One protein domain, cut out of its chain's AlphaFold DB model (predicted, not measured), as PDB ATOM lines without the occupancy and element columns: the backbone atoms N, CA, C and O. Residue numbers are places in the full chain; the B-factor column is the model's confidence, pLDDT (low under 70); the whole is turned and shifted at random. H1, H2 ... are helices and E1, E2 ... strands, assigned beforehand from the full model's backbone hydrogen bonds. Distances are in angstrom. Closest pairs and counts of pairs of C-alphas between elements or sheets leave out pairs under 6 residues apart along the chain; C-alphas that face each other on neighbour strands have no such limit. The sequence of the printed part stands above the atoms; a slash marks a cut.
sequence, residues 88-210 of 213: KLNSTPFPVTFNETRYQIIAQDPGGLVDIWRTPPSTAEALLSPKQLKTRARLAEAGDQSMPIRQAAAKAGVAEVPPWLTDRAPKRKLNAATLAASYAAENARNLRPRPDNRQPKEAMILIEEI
ATOM      1  N   LYS A  88       6.893 -56.787  -2.062       80.94
ATOM      2  CA  LYS A  88       5.946 -55.959  -2.820       80.94
ATOM      3  C   LYS A  88       5.321 -54.906  -1.904       80.94
ATOM      4  O   LYS A  88       4.904 -55.201  -0.791       80.94
ATOM      5  N   LEU A  89       5.199 -53.671  -2.395       83.00
ATOM      6  CA  LEU A  89       4.641 -52.534  -1.643       83.00
ATOM      7  C   LEU A  89       3.107 -52.430  -1.699       83.00
ATOM      8  O   LEU A  89       2.550 -51.332  -1.648       83.00
ATOM      9  N   ASN A  90       2.436 -53.563  -1.851       83.12
ATOM     10  CA  ASN A  90       0.990 -53.695  -2.025       83.12
ATOM     11  C   ASN A  90       0.349 -54.485  -0.866       83.12
ATOM     12  O   ASN A  90      -0.683 -55.124  -1.058       83.12
ATOM     13  N   SER A  91       0.991 -54.532   0.303       84.88
ATOM     14  CA  SER A  91       0.594 -55.364   1.442       84.88
ATOM     15  C   SER A  91       0.572 -56.868   1.156       84.88
ATOM     16  O   SER A  91      -0.050 -57.614   1.908       84.88
ATOM     17  N   THR A  92       1.233 -57.346   0.095       86.00
ATOM     18  CA  THR A  92       1.420 -58.792  -0.067       86.00
ATOM     19  C   THR A  92       2.389 -59.275   1.008       86.00
ATOM     20  O   THR A  92       3.494 -58.735   1.100       86.00
ATOM     21  N   PRO A  93       1.997 -60.261   1.826       87.75
ATOM     22  CA  PRO A  93       2.863 -60.708   2.893       87.75
ATOM     23  C   PRO A  93       4.076 -61.486   2.379       87.75
ATOM     24  O   PRO A  93       3.945 -62.361   1.525       87.75
ATOM     25  N   PHE A  94       5.245 -61.190   2.937       86.44
ATOM     26  CA  PHE A  94       6.508 -61.849   2.638       86.44
ATOM     27  C   PHE A  94       6.929 -62.723   3.830       86.44
ATOM     28  O   PHE A  94       7.277 -62.181   4.884       86.44
ATOM     29  N   PRO A  95       6.865 -64.060   3.716       86.69
ATOM     30  CA  PRO A  95       7.283 -64.947   4.793       86.69
ATOM     31  C   PRO A  95       8.810 -64.941   4.927       86.69
ATOM     32  O   PRO A  95       9.533 -65.056   3.938       86.69
ATOM     33  N   VAL A  96       9.310 -64.849   6.156       86.88
ATOM     34  CA  VAL A  96      10.740 -64.933   6.463       86.88
ATOM     35  C   VAL A  96      10.953 -65.787   7.707       86.88
ATOM     36  O   VAL A  96      10.172 -65.729   8.651       86.88
ATOM     37  N   THR A  97      12.019 -66.580   7.728       85.69
ATOM     38  CA  THR A  97      12.417 -67.340   8.919       85.69
ATOM     39  C   THR A  97      13.674 -66.708   9.495       85.69
ATOM     40  O   THR A  97      14.662 -66.542   8.780       85.69
ATOM     41  N   PHE A  98      13.645 -66.364  10.779       86.12
ATOM     42  CA  PHE A  98      14.784 -65.800  11.493       86.12
ATOM     43  C   PHE A  98      14.885 -66.441  12.875       86.12
ATOM     44  O   PHE A  98      13.926 -66.403  13.640       86.12
ATOM     45  N   ASN A  99      16.044 -67.028  13.188       90.62
ATOM     46  CA  ASN A  99      16.279 -67.768  14.434       90.62
ATOM     47  C   ASN A  99      15.193 -68.815  14.729       90.62
ATOM     48  O   ASN A  99      14.649 -68.841  15.824       90.62
ATOM     49  N   GLU A 100      14.848 -69.640  13.734       91.88
ATOM     50  CA  GLU A 100      13.814 -70.694  13.829       91.88
ATOM     51  C   GLU A 100      12.374 -70.184  14.027       91.88
ATOM     52  O   GLU A 100      11.423 -70.933  13.815       91.88
ATOM     53  N   THR A 101      12.190 -68.895  14.312       89.69
ATOM     54  CA  THR A 101      10.887 -68.236  14.344       89.69
ATOM     55  C   THR A 101      10.475 -67.804  12.937       89.69
ATOM     56  O   THR A 101      11.271 -67.253  12.166       89.69
ATOM     57  N   ARG A 102       9.211 -68.052  12.583       90.75
ATOM     58  CA  ARG A 102       8.618 -67.595  11.323       90.75
ATOM     59  C   ARG A 102       7.974 -66.234  11.525       90.75
ATOM     60  O   ARG A 102       7.169 -66.054  12.430       90.75
ATOM     61  N   TYR A 103       8.289 -65.308  10.638       89.62
ATOM     62  CA  TYR A 103       7.702 -63.983  10.587       89.62
ATOM     63  C   TYR A 103       7.056 -63.738   9.230       89.62
ATOM     64  O   TYR A 103       7.395 -64.356   8.217       89.62
ATOM     65  N   GLN A 104       6.147 -62.779   9.211       89.19
ATOM     66  CA  GLN A 104       5.524 -62.241   8.026       89.19
ATOM     67  C   GLN A 104       5.827 -60.748   7.955       89.19
ATOM     68  O   GLN A 104       5.454 -59.987   8.844       89.19
ATOM     69  N   ILE A 105       6.521 -60.328   6.899       87.25
ATOM     70  CA  ILE A 105       6.804 -58.920   6.634       87.25
ATOM     71  C   ILE A 105       5.797 -58.420   5.602       87.25
ATOM     72  O   ILE A 105       5.731 -58.925   4.486       87.25
ATOM     73  N   ILE A 106       5.023 -57.404   5.952       88.06
ATOM     74  CA  ILE A 106       4.046 -56.771   5.070       88.06
ATOM     75  C   ILE A 106       4.518 -55.346   4.810       88.06
ATOM     76  O   ILE A 106       4.660 -54.555   5.742       88.06
ATOM     77  N   ALA A 107       4.746 -55.003   3.543       88.25
ATOM     78  CA  ALA A 107       5.127 -53.654   3.144       88.25
ATOM     79  C   ALA A 107       4.026 -52.989   2.314       88.25
ATOM     80  O   ALA A 107       3.437 -53.598   1.424       88.25
ATOM     81  N   GLN A 108       3.756 -51.716   2.584       90.00
ATOM     82  CA  GLN A 108       2.722 -50.949   1.894       90.00
ATOM     83  C   GLN A 108       3.212 -49.538   1.586       90.00
ATOM     84  O   GLN A 108       3.629 -48.808   2.487       90.00
ATOM     85  N   ASP A 109       3.120 -49.116   0.324       87.94
ATOM     86  CA  ASP A 109       3.258 -47.696  -0.025       87.94
ATOM     87  C   ASP A 109       2.025 -46.956   0.523       87.94
ATOM     88  O   ASP A 109       0.908 -47.289   0.118       87.94
ATOM     89  N   PRO A 110       2.158 -45.928   1.383       87.88
ATOM     90  CA  PRO A 110       1.021 -45.096   1.775       87.88
ATOM     91  C   PRO A 110       0.285 -44.503   0.565       87.88
ATOM     92  O   PRO A 110      -0.924 -44.317   0.603       87.88
ATOM     93  N   GLY A 111       0.992 -44.263  -0.546       87.56
ATOM     94  CA  GLY A 111       0.389 -43.842  -1.809       87.56
ATOM     95  C   GLY A 111      -0.538 -44.885  -2.436       87.56
ATOM     96  O   GLY A 111      -1.361 -44.521  -3.259       87.56
ATOM     97  N   GLY A 112      -0.436 -46.156  -2.059       88.19
ATOM     98  CA  GLY A 112      -1.341 -47.227  -2.477       88.19
ATOM     99  C   GLY A 112      -2.587 -47.391  -1.607       88.19
ATOM    100  O   GLY A 112      -3.391 -48.274  -1.891       88.19
ATOM    101  N   LEU A 113      -2.749 -46.576  -0.562       92.88
ATOM    102  CA  LEU A 113      -3.904 -46.587   0.335       92.88
ATOM    103  C   LEU A 113      -4.830 -45.409   0.045       92.88
ATOM    104  O   LEU A 113      -4.393 -44.336  -0.372       92.88
ATOM    105  N   VAL A 114      -6.123 -45.588   0.317       93.00
ATOM    106  CA  VAL A 114      -7.099 -44.501   0.242       93.00
ATOM    107  C   VAL A 114      -6.759 -43.461   1.308       93.00
ATOM    108  O   VAL A 114      -6.928 -43.685   2.508       93.00
ATOM    109  N   ASP A 115      -6.298 -42.296   0.852       93.88
ATOM    110  CA  ASP A 115      -6.159 -41.117   1.698       93.88
ATOM    111  C   ASP A 115      -7.546 -40.609   2.066       93.88
ATOM    112  O   ASP A 115      -8.401 -40.381   1.195       93.88
ATOM    113  N   ILE A 116      -7.763 -40.447   3.361       94.31
ATOM    114  CA  ILE A 116      -9.083 -40.180   3.885       94.31
ATOM    115  C   ILE A 116      -9.623 -38.813   3.414       94.31
ATOM    116  O   ILE A 116     -10.797 -38.724   3.034       94.31
ATOM    117  N   TRP A 117      -8.761 -37.796   3.301       91.56
ATOM    118  CA  TRP A 117      -9.126 -36.406   2.992       91.56
ATOM    119  C   TRP A 117      -8.909 -36.025   1.530       91.56
ATOM    120  O   TRP A 117      -9.510 -35.063   1.053       91.56
ATOM    121  N   ARG A 118      -8.037 -36.740   0.816       89.44
ATOM    122  CA  ARG A 118      -7.594 -36.358  -0.535       89.44
ATOM    123  C   ARG A 118      -8.095 -37.263  -1.636       89.44
ATOM    124  O   ARG A 118      -8.162 -36.814  -2.781       89.44
ATOM    125  N   THR A 119      -8.427 -38.517  -1.334       91.06
ATOM    126  CA  THR A 119      -8.939 -39.421  -2.366       91.06
ATOM    127  C   THR A 119     -10.291 -38.901  -2.855       91.06
ATOM    128  O   THR A 119     -11.204 -38.732  -2.035       91.06
ATOM    129  N   PRO A 120     -10.449 -38.633  -4.167       90.81
ATOM    130  CA  PRO A 120     -11.725 -38.192  -4.712       90.81
ATOM    131  C   PRO A 120     -12.839 -39.188  -4.360       90.81
ATOM    132  O   PRO A 120     -12.580 -40.395  -4.395       90.81
ATOM    133  N   PRO A 121     -14.067 -38.729  -4.053       91.69
ATOM    134  CA  PRO A 121     -15.182 -39.618  -3.726       91.69
ATOM    135  C   PRO A 121     -15.399 -40.712  -4.773       91.69
ATOM    136  O   PRO A 121     -15.448 -41.877  -4.411       91.69
ATOM    137  N   SER A 122     -15.354 -40.365  -6.063       91.00
ATOM    138  CA  SER A 122     -15.491 -41.325  -7.167       91.00
ATOM    139  C   SER A 122     -14.404 -42.407  -7.183       91.00
ATOM    140  O   SER A 122     -14.670 -43.564  -7.490       91.00
ATOM    141  N   THR A 123     -13.165 -42.056  -6.829       90.62
ATOM    142  CA  THR A 123     -12.058 -43.018  -6.712       90.62
ATOM    143  C   THR A 123     -12.229 -43.914  -5.488       90.62
ATOM    144  O   THR A 123     -11.969 -45.111  -5.562       90.62
ATOM    145  N   ALA A 124     -12.677 -43.350  -4.365       92.06
ATOM    146  CA  ALA A 124     -12.952 -44.121  -3.159       92.06
ATOM    147  C   ALA A 124     -14.131 -45.083  -3.367       92.06
ATOM    148  O   ALA A 124     -14.040 -46.230  -2.953       92.06
ATOM    149  N   GLU A 125     -15.199 -44.649  -4.038       92.62
ATOM    150  CA  GLU A 125     -16.365 -45.473  -4.386       92.62
ATOM    151  C   GLU A 125     -16.007 -46.631  -5.309       92.62
ATOM    152  O   GLU A 125     -16.540 -47.725  -5.147       92.62
ATOM    153  N   ALA A 126     -15.068 -46.416  -6.233       90.50
ATOM    154  CA  ALA A 126     -14.562 -47.494  -7.067       90.50
ATOM    155  C   ALA A 126     -13.840 -48.562  -6.234       90.50
ATOM    156  O   ALA A 126     -13.989 -49.739  -6.516       90.50
ATOM    157  N   LEU A 127     -13.065 -48.184  -5.212       91.00
ATOM    158  CA  LEU A 127     -12.191 -49.115  -4.482       91.00
ATOM    159  C   LEU A 127     -12.804 -49.734  -3.229       91.00
ATOM    160  O   LEU A 127     -12.418 -50.837  -2.842       91.00
ATOM    161  N   LEU A 128     -13.695 -49.009  -2.565       92.88
ATOM    162  CA  LEU A 128     -14.188 -49.341  -1.238       92.88
ATOM    163  C   LEU A 128     -15.587 -49.947  -1.304       92.88
ATOM    164  O   LEU A 128     -16.477 -49.461  -1.995       92.88
ATOM    165  N   SER A 129     -15.815 -50.967  -0.481       92.88
ATOM    166  CA  SER A 129     -17.159 -51.482  -0.225       92.88
ATOM    167  C   SER A 129     -18.059 -50.415   0.430       92.88
ATOM    168  O   SER A 129     -17.564 -49.520   1.126       92.88
ATOM    169  N   PRO A 130     -19.397 -50.546   0.340       94.19
ATOM    170  CA  PRO A 130     -20.326 -49.625   1.001       94.19
ATOM    171  C   PRO A 130     -20.084 -49.469   2.511       94.19
ATOM    172  O   PRO A 130     -20.261 -48.386   3.068       94.19
ATOM    173  N   LYS A 131     -19.638 -50.535   3.192       94.56
ATOM    174  CA  LYS A 131     -19.281 -50.487   4.619       94.56
ATOM    175  C   LYS A 131     -18.028 -49.639   4.855       94.56
ATOM    176  O   LYS A 131     -18.019 -48.817   5.766       94.56
ATOM    177  N   GLN A 132     -16.998 -49.804   4.026       95.38
ATOM    178  CA  GLN A 132     -15.764 -49.017   4.112       95.38
ATOM    179  C   GLN A 132     -16.013 -47.538   3.794       95.38
ATOM    180  O   GLN A 132     -15.483 -46.678   4.494       95.38
ATOM    181  N   LEU A 133     -16.872 -47.228   2.818       95.56
ATOM    182  CA  LEU A 133     -17.280 -45.850   2.518       95.56
ATOM    183  C   LEU A 133     -17.957 -45.177   3.717       95.56
ATOM    184  O   LEU A 133     -17.600 -44.052   4.060       95.56
ATOM    185  N   LYS A 134     -18.867 -45.881   4.406       95.94
ATOM    186  CA  LYS A 134     -19.492 -45.378   5.643       95.94
ATOM    187  C   LYS A 134     -18.458 -45.108   6.734       95.94
ATOM    188  O   LYS A 134     -18.500 -44.056   7.364       95.94
ATOM    189  N   THR A 135     -17.512 -46.027   6.941       95.75
ATOM    190  CA  THR A 135     -16.424 -45.831   7.911       95.75
ATOM    191  C   THR A 135     -15.567 -44.624   7.547       95.75
ATOM    192  O   THR A 135     -15.293 -43.792   8.406       95.75
ATOM    193  N   ARG A 136     -15.187 -44.485   6.272       95.56
ATOM    194  CA  ARG A 136     -14.423 -43.339   5.770       95.56
ATOM    195  C   ARG A 136     -15.156 -42.019   6.019       95.56
ATOM    196  O   ARG A 136     -14.539 -41.088   6.523       95.56
ATOM    197  N   ALA A 137     -16.446 -41.943   5.685       95.75
ATOM    198  CA  ALA A 137     -17.256 -40.744   5.892       95.75
ATOM    199  C   ALA A 137     -17.339 -40.369   7.379       95.75
ATOM    200  O   ALA A 137     -17.051 -39.236   7.743       95.75
ATOM    201  N   ARG A 138     -17.605 -41.346   8.253       96.19
ATOM    202  CA  ARG A 138     -17.669 -41.135   9.706       96.19
ATOM    203  C   ARG A 138     -16.350 -40.620  10.286       96.19
ATOM    204  O   ARG A 138     -16.346 -39.760  11.160       96.19
ATOM    205  N   LEU A 139     -15.226 -41.149   9.808       95.81
ATOM    206  CA  LEU A 139     -13.900 -40.671  10.195       95.81
ATOM    207  C   LEU A 139     -13.649 -39.240   9.687       95.81
ATOM    208  O   LEU A 139     -13.081 -38.436  10.423       95.81
ATOM    209  N   ALA A 140     -14.105 -38.914   8.472       94.50
ATOM    210  CA  ALA A 140     -14.023 -37.568   7.895       94.50
ATOM    211  C   ALA A 140     -14.836 -36.528   8.643       94.50
ATOM    212  O   ALA A 140     -14.364 -35.418   8.840       94.50
ATOM    213  N   GLU A 141     -16.030 -36.890   9.094       95.94
ATOM    214  CA  GLU A 141     -16.879 -36.011   9.897       95.94
ATOM    215  C   GLU A 141     -16.324 -35.808  11.312       95.94
ATOM    216  O   GLU A 141     -16.518 -34.759  11.927       95.94
ATOM    217  N   ALA A 142     -15.614 -36.805  11.848       95.88
ATOM    218  CA  ALA A 142     -15.032 -36.724  13.180       95.88
ATOM    219  C   ALA A 142     -13.797 -35.807  13.242       95.88
ATOM    220  O   ALA A 142     -13.528 -35.240  14.304       95.88
ATOM    221  N   GLY A 143     -13.048 -35.644  12.152       92.44
ATOM    222  CA  GLY A 143     -11.763 -34.941  12.140       92.44
ATOM    223  C   GLY A 143     -11.610 -33.924  11.014       92.44
ATOM    224  O   GLY A 143     -12.552 -33.583  10.311       92.44
ATOM    225  N   ASP A 144     -10.388 -33.428  10.856       92.25
ATOM    226  CA  ASP A 144      -9.984 -32.584   9.737       92.25
ATOM    227  C   ASP A 144      -8.564 -32.954   9.275       92.25
ATOM    228  O   ASP A 144      -7.944 -33.885   9.793       92.25
ATOM    229  N   GLN A 145      -8.031 -32.214   8.297       88.75
ATOM    230  CA  GLN A 145      -6.693 -32.460   7.745       88.75
ATOM    231  C   GLN A 145      -5.536 -32.257   8.725       88.75
ATOM    232  O   GLN A 145      -4.443 -32.753   8.465       88.75
ATOM    233  N   SER A 146      -5.754 -31.531   9.819       89.62
ATOM    234  CA  SER A 146      -4.747 -31.305  10.857       89.62
ATOM    235  C   SER A 146      -4.755 -32.395  11.931       89.62
ATOM    236  O   SER A 146      -3.766 -32.566  12.644       89.62
ATOM    237  N   MET A 147      -5.851 -33.149  12.038       91.75
ATOM    238  CA  MET A 147      -6.036 -34.174  13.053       91.75
ATOM    239  C   MET A 147      -5.424 -35.518  12.619       91.75
ATOM    240  O   MET A 147      -5.797 -36.044  11.568       91.75
ATOM    241  N   PRO A 148      -4.561 -36.141  13.446       92.12
ATOM    242  CA  PRO A 148      -4.073 -37.492  13.195       92.12
ATOM    243  C   PRO A 148      -5.219 -38.503  13.065       92.12
ATOM    244  O   PRO A 148      -6.129 -38.535  13.898       92.12
ATOM    245  N   ILE A 149      -5.131 -39.406  12.087       93.69
ATOM    246  CA  ILE A 149      -6.169 -40.407  11.779       93.69
ATOM    247  C   ILE A 149      -6.588 -41.266  12.982       93.69
ATOM    248  O   ILE A 149      -7.756 -41.624  13.118       93.69
ATOM    249  N   ARG A 150      -5.662 -41.552  13.909       93.81
ATOM    250  CA  ARG A 150      -5.951 -42.293  15.152       93.81
ATOM    251  C   ARG A 150      -6.876 -41.516  16.091       93.81
ATOM    252  O   ARG A 150      -7.743 -42.109  16.723       93.81
ATOM    253  N   GLN A 151      -6.714 -40.196  16.166       94.62
ATOM    254  CA  GLN A 151      -7.592 -39.337  16.963       94.62
ATOM    255  C   GLN A 151      -8.968 -39.212  16.306       94.62
ATOM    256  O   GLN A 151      -9.981 -39.305  16.999       94.62
ATOM    257  N   ALA A 152      -9.010 -39.090  14.974       95.56
ATOM    258  CA  ALA A 152     -10.261 -39.120  14.222       95.56
ATOM    259  C   ALA A 152     -11.011 -40.451  14.428       95.56
ATOM    260  O   ALA A 152     -12.218 -40.438  14.651       95.56
ATOM    261  N   ALA A 153     -10.303 -41.588  14.450       95.75
ATOM    262  CA  ALA A 153     -10.875 -42.901  14.758       95.75
ATOM    263  C   ALA A 153     -11.460 -42.983  16.169       95.75
ATOM    264  O   ALA A 153     -12.628 -43.344  16.317       95.75
ATOM    265  N   ALA A 154     -10.705 -42.551  17.183       95.88
ATOM    266  CA  ALA A 154     -11.195 -42.508  18.557       95.88
ATOM    267  C   ALA A 154     -12.451 -41.629  18.689       95.88
ATOM    268  O   ALA A 154     -13.447 -42.052  19.275       95.88
ATOM    269  N   LYS A 155     -12.449 -40.435  18.080       96.62
ATOM    270  CA  LYS A 155     -13.596 -39.516  18.093       96.62
ATOM    271  C   LYS A 155     -14.794 -40.058  17.313       96.62
ATOM    272  O   LYS A 155     -15.935 -39.860  17.718       96.62
ATOM    273  N   ALA A 156     -14.543 -40.787  16.231       96.25
ATOM    274  CA  ALA A 156     -15.572 -41.493  15.486       96.25
ATOM    275  C   ALA A 156     -16.113 -42.718  16.241       96.25
ATOM    276  O   ALA A 156     -17.118 -43.269  15.807       96.25
ATOM    277  N   GLY A 157     -15.502 -43.170  17.339       96.62
ATOM    278  CA  GLY A 157     -15.874 -44.422  18.007       96.62
ATOM    279  C   GLY A 157     -15.506 -45.662  17.186       96.62
ATOM    280  O   GLY A 157     -16.208 -46.670  17.233       96.62
ATOM    281  N   VAL A 158     -14.443 -45.569  16.387       95.44
ATOM    282  CA  VAL A 158     -13.836 -46.693  15.671       95.44
ATOM    283  C   VAL A 158     -12.649 -47.172  16.502       95.44
ATOM    284  O   VAL A 158     -11.755 -46.382  16.796       95.44
ATOM    285  N   ALA A 159     -12.655 -48.450  16.891       92.50
ATOM    286  CA  ALA A 159     -11.644 -49.011  17.789       92.50
ATOM    287  C   ALA A 159     -10.218 -48.883  17.224       92.50
ATOM    288  O   ALA A 159      -9.303 -48.495  17.944       92.50
ATOM    289  N   GLU A 160     -10.049 -49.154  15.927       93.00
ATOM    290  CA  GLU A 160      -8.750 -49.146  15.257       93.00
ATOM    291  C   GLU A 160      -8.827 -48.505  13.871       93.00
ATOM    292  O   GLU A 160      -9.850 -48.564  13.186       93.00
ATOM    293  N   VAL A 161      -7.722 -47.883  13.448       93.31
ATOM    294  CA  VAL A 161      -7.619 -47.303  12.105       93.31
ATOM    295  C   VAL A 161      -7.592 -48.443  11.090       93.31
ATOM    296  O   VAL A 161      -6.695 -49.283  11.164       93.31
ATOM    297  N   PRO A 162      -8.529 -48.483  10.127       93.06
ATOM    298  CA  PRO A 162      -8.548 -49.563   9.158       93.06
ATOM    299  C   PRO A 162      -7.265 -49.589   8.309       93.06
ATOM    300  O   PRO A 162      -6.826 -48.531   7.856       93.06
ATOM    301  N   PRO A 163      -6.696 -50.772   8.012       90.12
ATOM    302  CA  PRO A 163      -5.407 -50.892   7.319       90.12
ATOM    303  C   PRO A 163      -5.445 -50.424   5.854       90.12
ATOM    304  O   PRO A 163      -4.408 -50.190   5.245       90.12
ATOM    305  N   TRP A 164      -6.642 -50.257   5.282       91.44
ATOM    306  CA  TRP A 164      -6.866 -49.742   3.928       91.44
ATOM    307  C   TRP A 164      -6.928 -48.204   3.861       91.44
ATOM    308  O   TRP A 164      -7.294 -47.653   2.823       91.44
ATOM    309  N   LEU A 165      -6.632 -47.495   4.952       93.50
ATOM    310  CA  LEU A 165      -6.789 -46.045   5.052       93.50
ATOM    311  C   LEU A 165      -5.483 -45.367   5.487       93.50
ATOM    312  O   LEU A 165      -4.731 -45.906   6.295       93.50
ATOM    313  N   THR A 166      -5.222 -44.157   4.986       93.44
ATOM    314  CA  THR A 166      -4.063 -43.354   5.398       93.44
ATOM    315  C   THR A 166      -4.381 -41.860   5.514       93.44
ATOM    316  O   THR A 166      -5.324 -41.365   4.901       93.44
ATOM    317  N   ASP A 167      -3.570 -41.140   6.292       90.69
ATOM    318  CA  ASP A 167      -3.453 -39.673   6.329       90.69
ATOM    319  C   ASP A 167      -2.043 -39.188   5.917       90.69
ATOM    320  O   ASP A 167      -1.756 -37.989   5.904       90.69
ATOM    321  N   ARG A 168      -1.142 -40.119   5.558       81.62
ATOM    322  CA  ARG A 168       0.292 -39.861   5.330       81.62
ATOM    323  C   ARG A 168       0.652 -39.531   3.884       81.62
ATOM    324  O   ARG A 168       1.829 -39.444   3.545       81.62
ATOM    325  N   ALA A 169      -0.330 -39.296   3.015       72.12
ATOM    326  CA  ALA A 169      -0.102 -38.943   1.614       72.12
ATOM    327  C   ALA A 169      -0.496 -37.484   1.288       72.12
ATOM    328  O   ALA A 169      -1.107 -37.233   0.244       72.12
ATOM    329  N   PRO A 170      -0.081 -36.465   2.076       67.75
ATOM    330  CA  PRO A 170      -0.626 -35.108   1.980       67.75
ATOM    331  C   PRO A 170      -0.319 -34.395   0.654       67.75
ATOM    332  O   PRO A 170      -0.800 -33.295   0.419       67.75
ATOM    333  N   LYS A 171       0.505 -34.960  -0.231       73.56
ATOM    334  CA  LYS A 171       0.780 -34.399  -1.567       73.56
ATOM    335  C   LYS A 171       0.758 -35.445  -2.684       73.56
ATOM    336  O   LYS A 171       0.977 -35.084  -3.840       73.56
ATOM    337  N   ARG A 172       0.516 -36.724  -2.372       73.00
ATOM    338  CA  ARG A 172       0.520 -37.806  -3.368       73.00
ATOM    339  C   ARG A 172      -0.915 -38.155  -3.744       73.00
ATOM    340  O   ARG A 172      -1.814 -38.143  -2.913       73.00
ATOM    341  N   LYS A 173      -1.128 -38.416  -5.033       80.81
ATOM    342  CA  LYS A 173      -2.355 -39.069  -5.497       80.81
ATOM    343  C   LYS A 173      -2.212 -40.569  -5.259       80.81
ATOM    344  O   LYS A 173      -1.087 -41.060  -5.181       80.81
ATOM    345  N   LEU A 174      -3.342 -41.259  -5.213       84.50
ATOM    346  CA  LEU A 174      -3.379 -42.711  -5.143       84.50
ATOM    347  C   LEU A 174      -2.565 -43.337  -6.293       84.50
ATOM    348  O   LEU A 174      -2.710 -42.939  -7.452       84.50
ATOM    349  N   ASN A 175      -1.699 -44.286  -5.958       83.75
ATOM    350  CA  ASN A 175      -0.792 -44.976  -6.859       83.75
ATOM    351  C   ASN A 175      -1.343 -46.367  -7.179       83.75
ATOM    352  O   ASN A 175      -1.327 -47.259  -6.334       83.75
ATOM    353  N   ALA A 176      -1.801 -46.549  -8.419       82.12
ATOM    354  CA  ALA A 176      -2.388 -47.806  -8.870       82.12
ATOM    355  C   ALA A 176      -1.405 -48.992  -8.805       82.12
ATOM    356  O   ALA A 176      -1.824 -50.115  -8.546       82.12
ATOM    357  N   ALA A 177      -0.103 -48.746  -9.001       80.31
ATOM    358  CA  ALA A 177       0.915 -49.798  -9.027       80.31
ATOM    359  C   ALA A 177       1.180 -50.425  -7.647       80.31
ATOM    360  O   ALA A 177       1.650 -51.554  -7.558       80.31
ATOM    361  N   THR A 178       0.881 -49.694  -6.574       82.38
ATOM    362  CA  THR A 178       1.120 -50.116  -5.188       82.38
ATOM    363  C   THR A 178      -0.179 -50.243  -4.398       82.38
ATOM    364  O   THR A 178      -0.151 -50.204  -3.169       82.38
ATOM    365  N   LEU A 179      -1.326 -50.336  -5.085       86.69
ATOM    366  CA  LEU A 179      -2.626 -50.516  -4.442       86.69
ATOM    367  C   LEU A 179      -2.578 -51.702  -3.491       86.69
ATOM    368  O   LEU A 179      -2.125 -52.779  -3.876       86.69
ATOM    369  N   ALA A 180      -3.059 -51.499  -2.269       85.88
ATOM    370  CA  ALA A 180      -3.104 -52.569  -1.288       85.88
ATOM    371  C   ALA A 180      -3.906 -53.768  -1.811       85.88
ATOM    372  O   ALA A 180      -4.978 -53.612  -2.397       85.88
ATOM    373  N   ALA A 181      -3.418 -54.972  -1.519       84.62
ATOM    374  CA  ALA A 181      -4.045 -56.239  -1.892       84.62
ATOM    375  C   ALA A 181      -5.444 -56.428  -1.278       84.62
ATOM    376  O   ALA A 181      -6.207 -57.281  -1.720       84.62
ATOM    377  N   SER A 182      -5.797 -55.622  -0.271       84.69
ATOM    378  CA  SER A 182      -7.132 -55.608   0.333       84.69
ATOM    379  C   SER A 182      -8.216 -55.000  -0.567       84.69
ATOM    380  O   SER A 182      -9.401 -55.178  -0.283       84.69
ATOM    381  N   TYR A 183      -7.851 -54.296  -1.645       86.62
ATOM    382  CA  TYR A 183      -8.814 -53.819  -2.637       86.62
ATOM    383  C   TYR A 183      -9.117 -54.895  -3.680       86.62
ATOM    384  O   TYR A 183      -8.234 -55.634  -4.113       86.62
ATOM    385  N   ALA A 184     -10.367 -54.952  -4.143       77.88
ATOM    386  CA  ALA A 184     -10.749 -55.875  -5.207       77.88
ATOM    387  C   ALA A 184      -9.987 -55.552  -6.507       77.88
ATOM    388  O   ALA A 184     -10.016 -54.419  -6.994       77.88
ATOM    389  N   ALA A 185      -9.333 -56.557  -7.096       70.62
ATOM    390  CA  ALA A 185      -8.505 -56.392  -8.295       70.62
ATOM    391  C   ALA A 185      -9.286 -55.840  -9.502       70.62
ATOM    392  O   ALA A 185      -8.730 -55.119 -10.329       70.62
ATOM    393  N   GLU A 186     -10.582 -56.145  -9.592       75.25
ATOM    394  CA  GLU A 186     -11.477 -55.642 -10.642       75.25
ATOM    395  C   GLU A 186     -11.616 -54.115 -10.591       75.25
ATOM    396  O   GLU A 186     -11.577 -53.442 -11.621       75.25
ATOM    397  N   ASN A 187     -11.667 -53.561  -9.382       70.94
ATOM    398  CA  ASN A 187     -11.841 -52.135  -9.139       70.94
ATOM    399  C   ASN A 187     -10.571 -51.330  -9.442       70.94
ATOM    400  O   ASN A 187     -10.639 -50.180  -9.880       70.94
ATOM    401  N   ALA A 188      -9.404 -51.952  -9.259       67.12
ATOM    402  CA  ALA A 188      -8.108 -51.346  -9.539       67.12
ATOM    403  C   ALA A 188      -7.863 -51.117 -11.043       67.12
ATOM    404  O   ALA A 188      -7.191 -50.154 -11.409       67.12
ATOM    405  N   ARG A 189      -8.437 -51.951 -11.926       68.94
ATOM    406  CA  ARG A 189      -8.231 -51.869 -13.390       68.94
ATOM    407  C   ARG A 189      -8.735 -50.565 -14.007       68.94
ATOM    408  O   ARG A 189      -8.200 -50.118 -15.017       68.94
ATOM    409  N   ASN A 190      -9.739 -49.947 -13.391       70.25
ATOM    410  CA  ASN A 190     -10.321 -48.690 -13.863       70.25
ATOM    411  C   ASN A 190      -9.495 -47.462 -13.459       70.25
ATOM    412  O   ASN A 190      -9.744 -46.351 -13.937       70.25
ATOM    413  N   LEU A 191      -8.501 -47.634 -12.585       73.00
ATOM    414  CA  LEU A 191      -7.617 -46.556 -12.179       73.00
ATOM    415  C   LEU A 191      -6.500 -46.419 -13.200       73.00
ATOM    416  O   LEU A 191      -5.727 -47.344 -13.433       73.00
ATOM    417  N   ARG A 192      -6.402 -45.234 -13.814       68.69
ATOM    418  CA  ARG A 192      -5.316 -44.955 -14.754       68.69
ATOM    419  C   ARG A 192      -3.974 -45.112 -14.029       68.69
ATOM    420  O   ARG A 192      -3.733 -44.356 -13.080       68.69
ATOM    421  N   PRO A 193      -3.095 -46.030 -14.472       62.03
ATOM    422  CA  PRO A 193      -1.754 -46.114 -13.929       62.03
ATOM    423  C   PRO A 193      -1.055 -44.785 -14.196       62.03
ATOM    424  O   PRO A 193      -1.057 -44.271 -15.318       62.03
ATOM    425  N   ARG A 194      -0.506 -44.182 -13.143       62.16
ATOM    426  CA  ARG A 194       0.275 -42.958 -13.282       62.16
ATOM    427  C   ARG A 194       1.746 -43.350 -13.388       62.16
ATOM    428  O   ARG A 194       2.200 -44.110 -12.539       62.16
ATOM    429  N   PRO A 195       2.502 -42.808 -14.356       55.81
ATOM    430  CA  PRO A 195       3.919 -43.117 -14.543       55.81
ATOM    431  C   PRO A 195       4.799 -42.394 -13.513       55.81
ATOM    432  O   PRO A 195       5.848 -41.851 -13.855       55.81
ATOM    433  N   ASP A 196       4.355 -42.294 -12.254       58.09
ATOM    434  CA  ASP A 196       5.209 -41.761 -11.198       58.09
ATOM    435  C   ASP A 196       6.251 -42.836 -10.869       58.09
ATOM    436  O   ASP A 196       6.109 -43.606  -9.928       58.09
ATOM    437  N   ASN A 197       7.297 -42.898 -11.697       58.50
ATOM    438  CA  ASN A 197       8.427 -43.821 -11.569       58.50
ATOM    439  C   ASN A 197       9.308 -43.492 -10.350       58.50
ATOM    440  O   ASN A 197      10.406 -44.025 -10.199       58.50
ATOM    441  N   ARG A 198       8.877 -42.562  -9.490       63.00
ATOM    442  CA  ARG A 198       9.579 -42.238  -8.257       63.00
ATOM    443  C   ARG A 198       9.319 -43.341  -7.248       63.00
ATOM    444  O   ARG A 198       8.174 -43.598  -6.882       63.00
ATOM    445  N   GLN A 199      10.404 -43.930  -6.754       64.44
ATOM    446  CA  GLN A 199      10.340 -44.813  -5.601       64.44
ATOM    447  C   GLN A 199       9.622 -44.097  -4.445       64.44
ATOM    448  O   GLN A 199       9.849 -42.899  -4.214       64.44
ATOM    449  N   PRO A 200       8.738 -44.800  -3.724       68.62
ATOM    450  CA  PRO A 200       8.084 -44.220  -2.570       68.62
ATOM    451  C   PRO A 200       9.134 -43.821  -1.535       68.62
ATOM    452  O   PRO A 200      10.044 -44.576  -1.209       68.62
ATOM    453  N   LYS A 201       9.015 -42.593  -1.023       70.56
ATOM    454  CA  LYS A 201       9.916 -42.076   0.020       70.56
ATOM    455  C   LYS A 201       9.663 -42.724   1.382       70.56
ATOM    456  O   LYS A 201      10.521 -42.671   2.262       70.56
ATOM    457  N   GLU A 202       8.476 -43.294   1.549       74.81
ATOM    458  CA  GLU A 202       7.989 -43.901   2.777       74.81
ATOM    459  C   GLU A 202       7.278 -45.205   2.431       74.81
ATOM    460  O   GLU A 202       6.511 -45.258   1.471       74.81
ATOM    461  N   ALA A 203       7.530 -46.237   3.227       80.44
ATOM    462  CA  ALA A 203       6.798 -47.491   3.212       80.44
ATOM    463  C   ALA A 203       6.358 -47.780   4.647       80.44
ATOM    464  O   ALA A 203       7.112 -47.550   5.595       80.44
ATOM    465  N   MET A 204       5.130 -48.252   4.808       82.06
ATOM    466  CA  MET A 204       4.675 -48.837   6.057       82.06
ATOM    467  C   MET A 204       5.113 -50.298   6.064       82.06
ATOM    468  O   MET A 204       4.763 -51.033   5.146       82.06
ATOM    469  N   ILE A 205       5.890 -50.688   7.072       84.19
ATOM    470  CA  ILE A 205       6.343 -52.064   7.269       84.19
ATOM    471  C   ILE A 205       5.681 -52.583   8.541       84.19
ATOM    472  O   ILE A 205       5.741 -51.931   9.582       84.19
ATOM    473  N   LEU A 206       5.041 -53.738   8.432       85.00
ATOM    474  CA  LEU A 206       4.466 -54.487   9.538       85.00
ATOM    475  C   LEU A 206       5.174 -55.841   9.599       85.00
ATOM    476  O   LEU A 206       5.391 -56.465   8.564       85.00
ATOM    477  N   ILE A 207       5.583 -56.251  10.796       86.56
ATOM    478  CA  ILE A 207       6.258 -57.526  11.041       86.56
ATOM    479  C   ILE A 207       5.407 -58.277  12.053       86.56
ATOM    480  O   ILE A 207       5.214 -57.792  13.168       86.56
ATOM    481  N   GLU A 208       4.890 -59.430  11.653       89.19
ATOM    482  CA  GLU A 208       4.047 -60.286  12.485       89.19
ATOM    483  C   GLU A 208       4.749 -61.626  12.700       89.19
ATOM    484  O   GLU A 208       5.349 -62.172  11.776       89.19
ATOM    485  N   GLU A 209       4.710 -62.152  13.920       91.88
ATOM    486  CA  GLU A 209       5.173 -63.508  14.205       91.88
ATOM    487  C   GLU A 209       4.079 -64.504  13.807       91.88
ATOM    488  O   GLU A 209       2.914 -64.343  14.171       91.88
ATOM    489  N   ILE A 210       4.449 -65.532  13.044       92.94
ATOM    490  CA  ILE A 210       3.532 -66.591  12.626       92.94
ATOM    491  C   ILE A 210       3.642 -67.722  13.646       92.94
ATOM    492  O   ILE A 210       4.508 -68.596  13.534       92.94
TER     493      ILE A 210
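What this domain is: This is residues 88 to 210 of the 213 residues of an uncharacterized protein of Leisingera sp. ANG-M7 (UniProt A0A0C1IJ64). What shape does the model show? A strongly twisted sheet of three long strands, E1, E2 and E3, makes one end of the domain; at the other end the short helices H1 to H4 gather with long loops, and no helix is on the sheet. What is it made of? The printed part has 123 residues with three named strands and four named helices, in the order E1 E2 H1 H2 H3 H4 E3; the sheet's order is E1 - E2 - E3, all antiparallel, and the class is mixed, with under half of the residues in named elements. How large is it? It is compact, with a radius of gyration of the C-alphas of 15.2 A and spans of 46 by 35 by 26 A.

Where its parts are: Where do the first strands run? E1, residues 90 to 98, begins with C-alpha 90 at (0.990, -53.695, -2.025) and is 22.8 A long; E2, residues 101 to 108, is also 22.8 A long. Where are the helices? H1 is residues 121 to 127, 10.0 A; H2 is residues 130 to 142, 18.5 A; H3 is residues 149 to 156, 10.2 A; H4 is residues 185 to 188, 5.2 A. Where does the last strand end? E3, residues 204 to 209, is 16.8 A long and ends with C-alpha 209 at (5.173, -63.508, 14.205).

How they stand to each other: How is the sheet joined? E1 and E2 form a hairpin, antiparallel at 157 degrees, with N 94 and O 105 at 2.8 A, within hydrogen-bond range. E2, the inner strand, and E3 are antiparallel at 160 degrees, with N 106 and O 206 at 2.8 A. How do the helices stand? H2 touches H3 with residues 138 to 142 alone, about perpendicular at 88 degrees, the closest C-alphas being those of Ala 142 and Ala 156, 5.3 A. H1 touches H4, the closest C-alphas being those of Leu 127 and Asn 187, 5.6 A. H1 and H2 are close but not clearly touching, with the C-alphas of Glu 125 and Leu 133 closest at 7.0 A. What do the helix backbones show? In H1, H2 and H3 every O i to N i+4 pair is within hydrogen-bond range; H4 is too short for such a pair.

The domain as a whole: How far does it reach? The two C-alphas farthest apart are those of Asn 99 and Ser 122, 46.6 A. Which links are long? E2 to H1, H3 to H4 and H4 to E3 are long, with 12, 28 and 15 residues; residues 114 to 115 pair with residues 165 to 166, parallel. Is the printed part whole and sure? It has no cut; its mean pLDDT is 86.0, and residue 170, residues 188 to 189 and residues 192 to 200 are under 70.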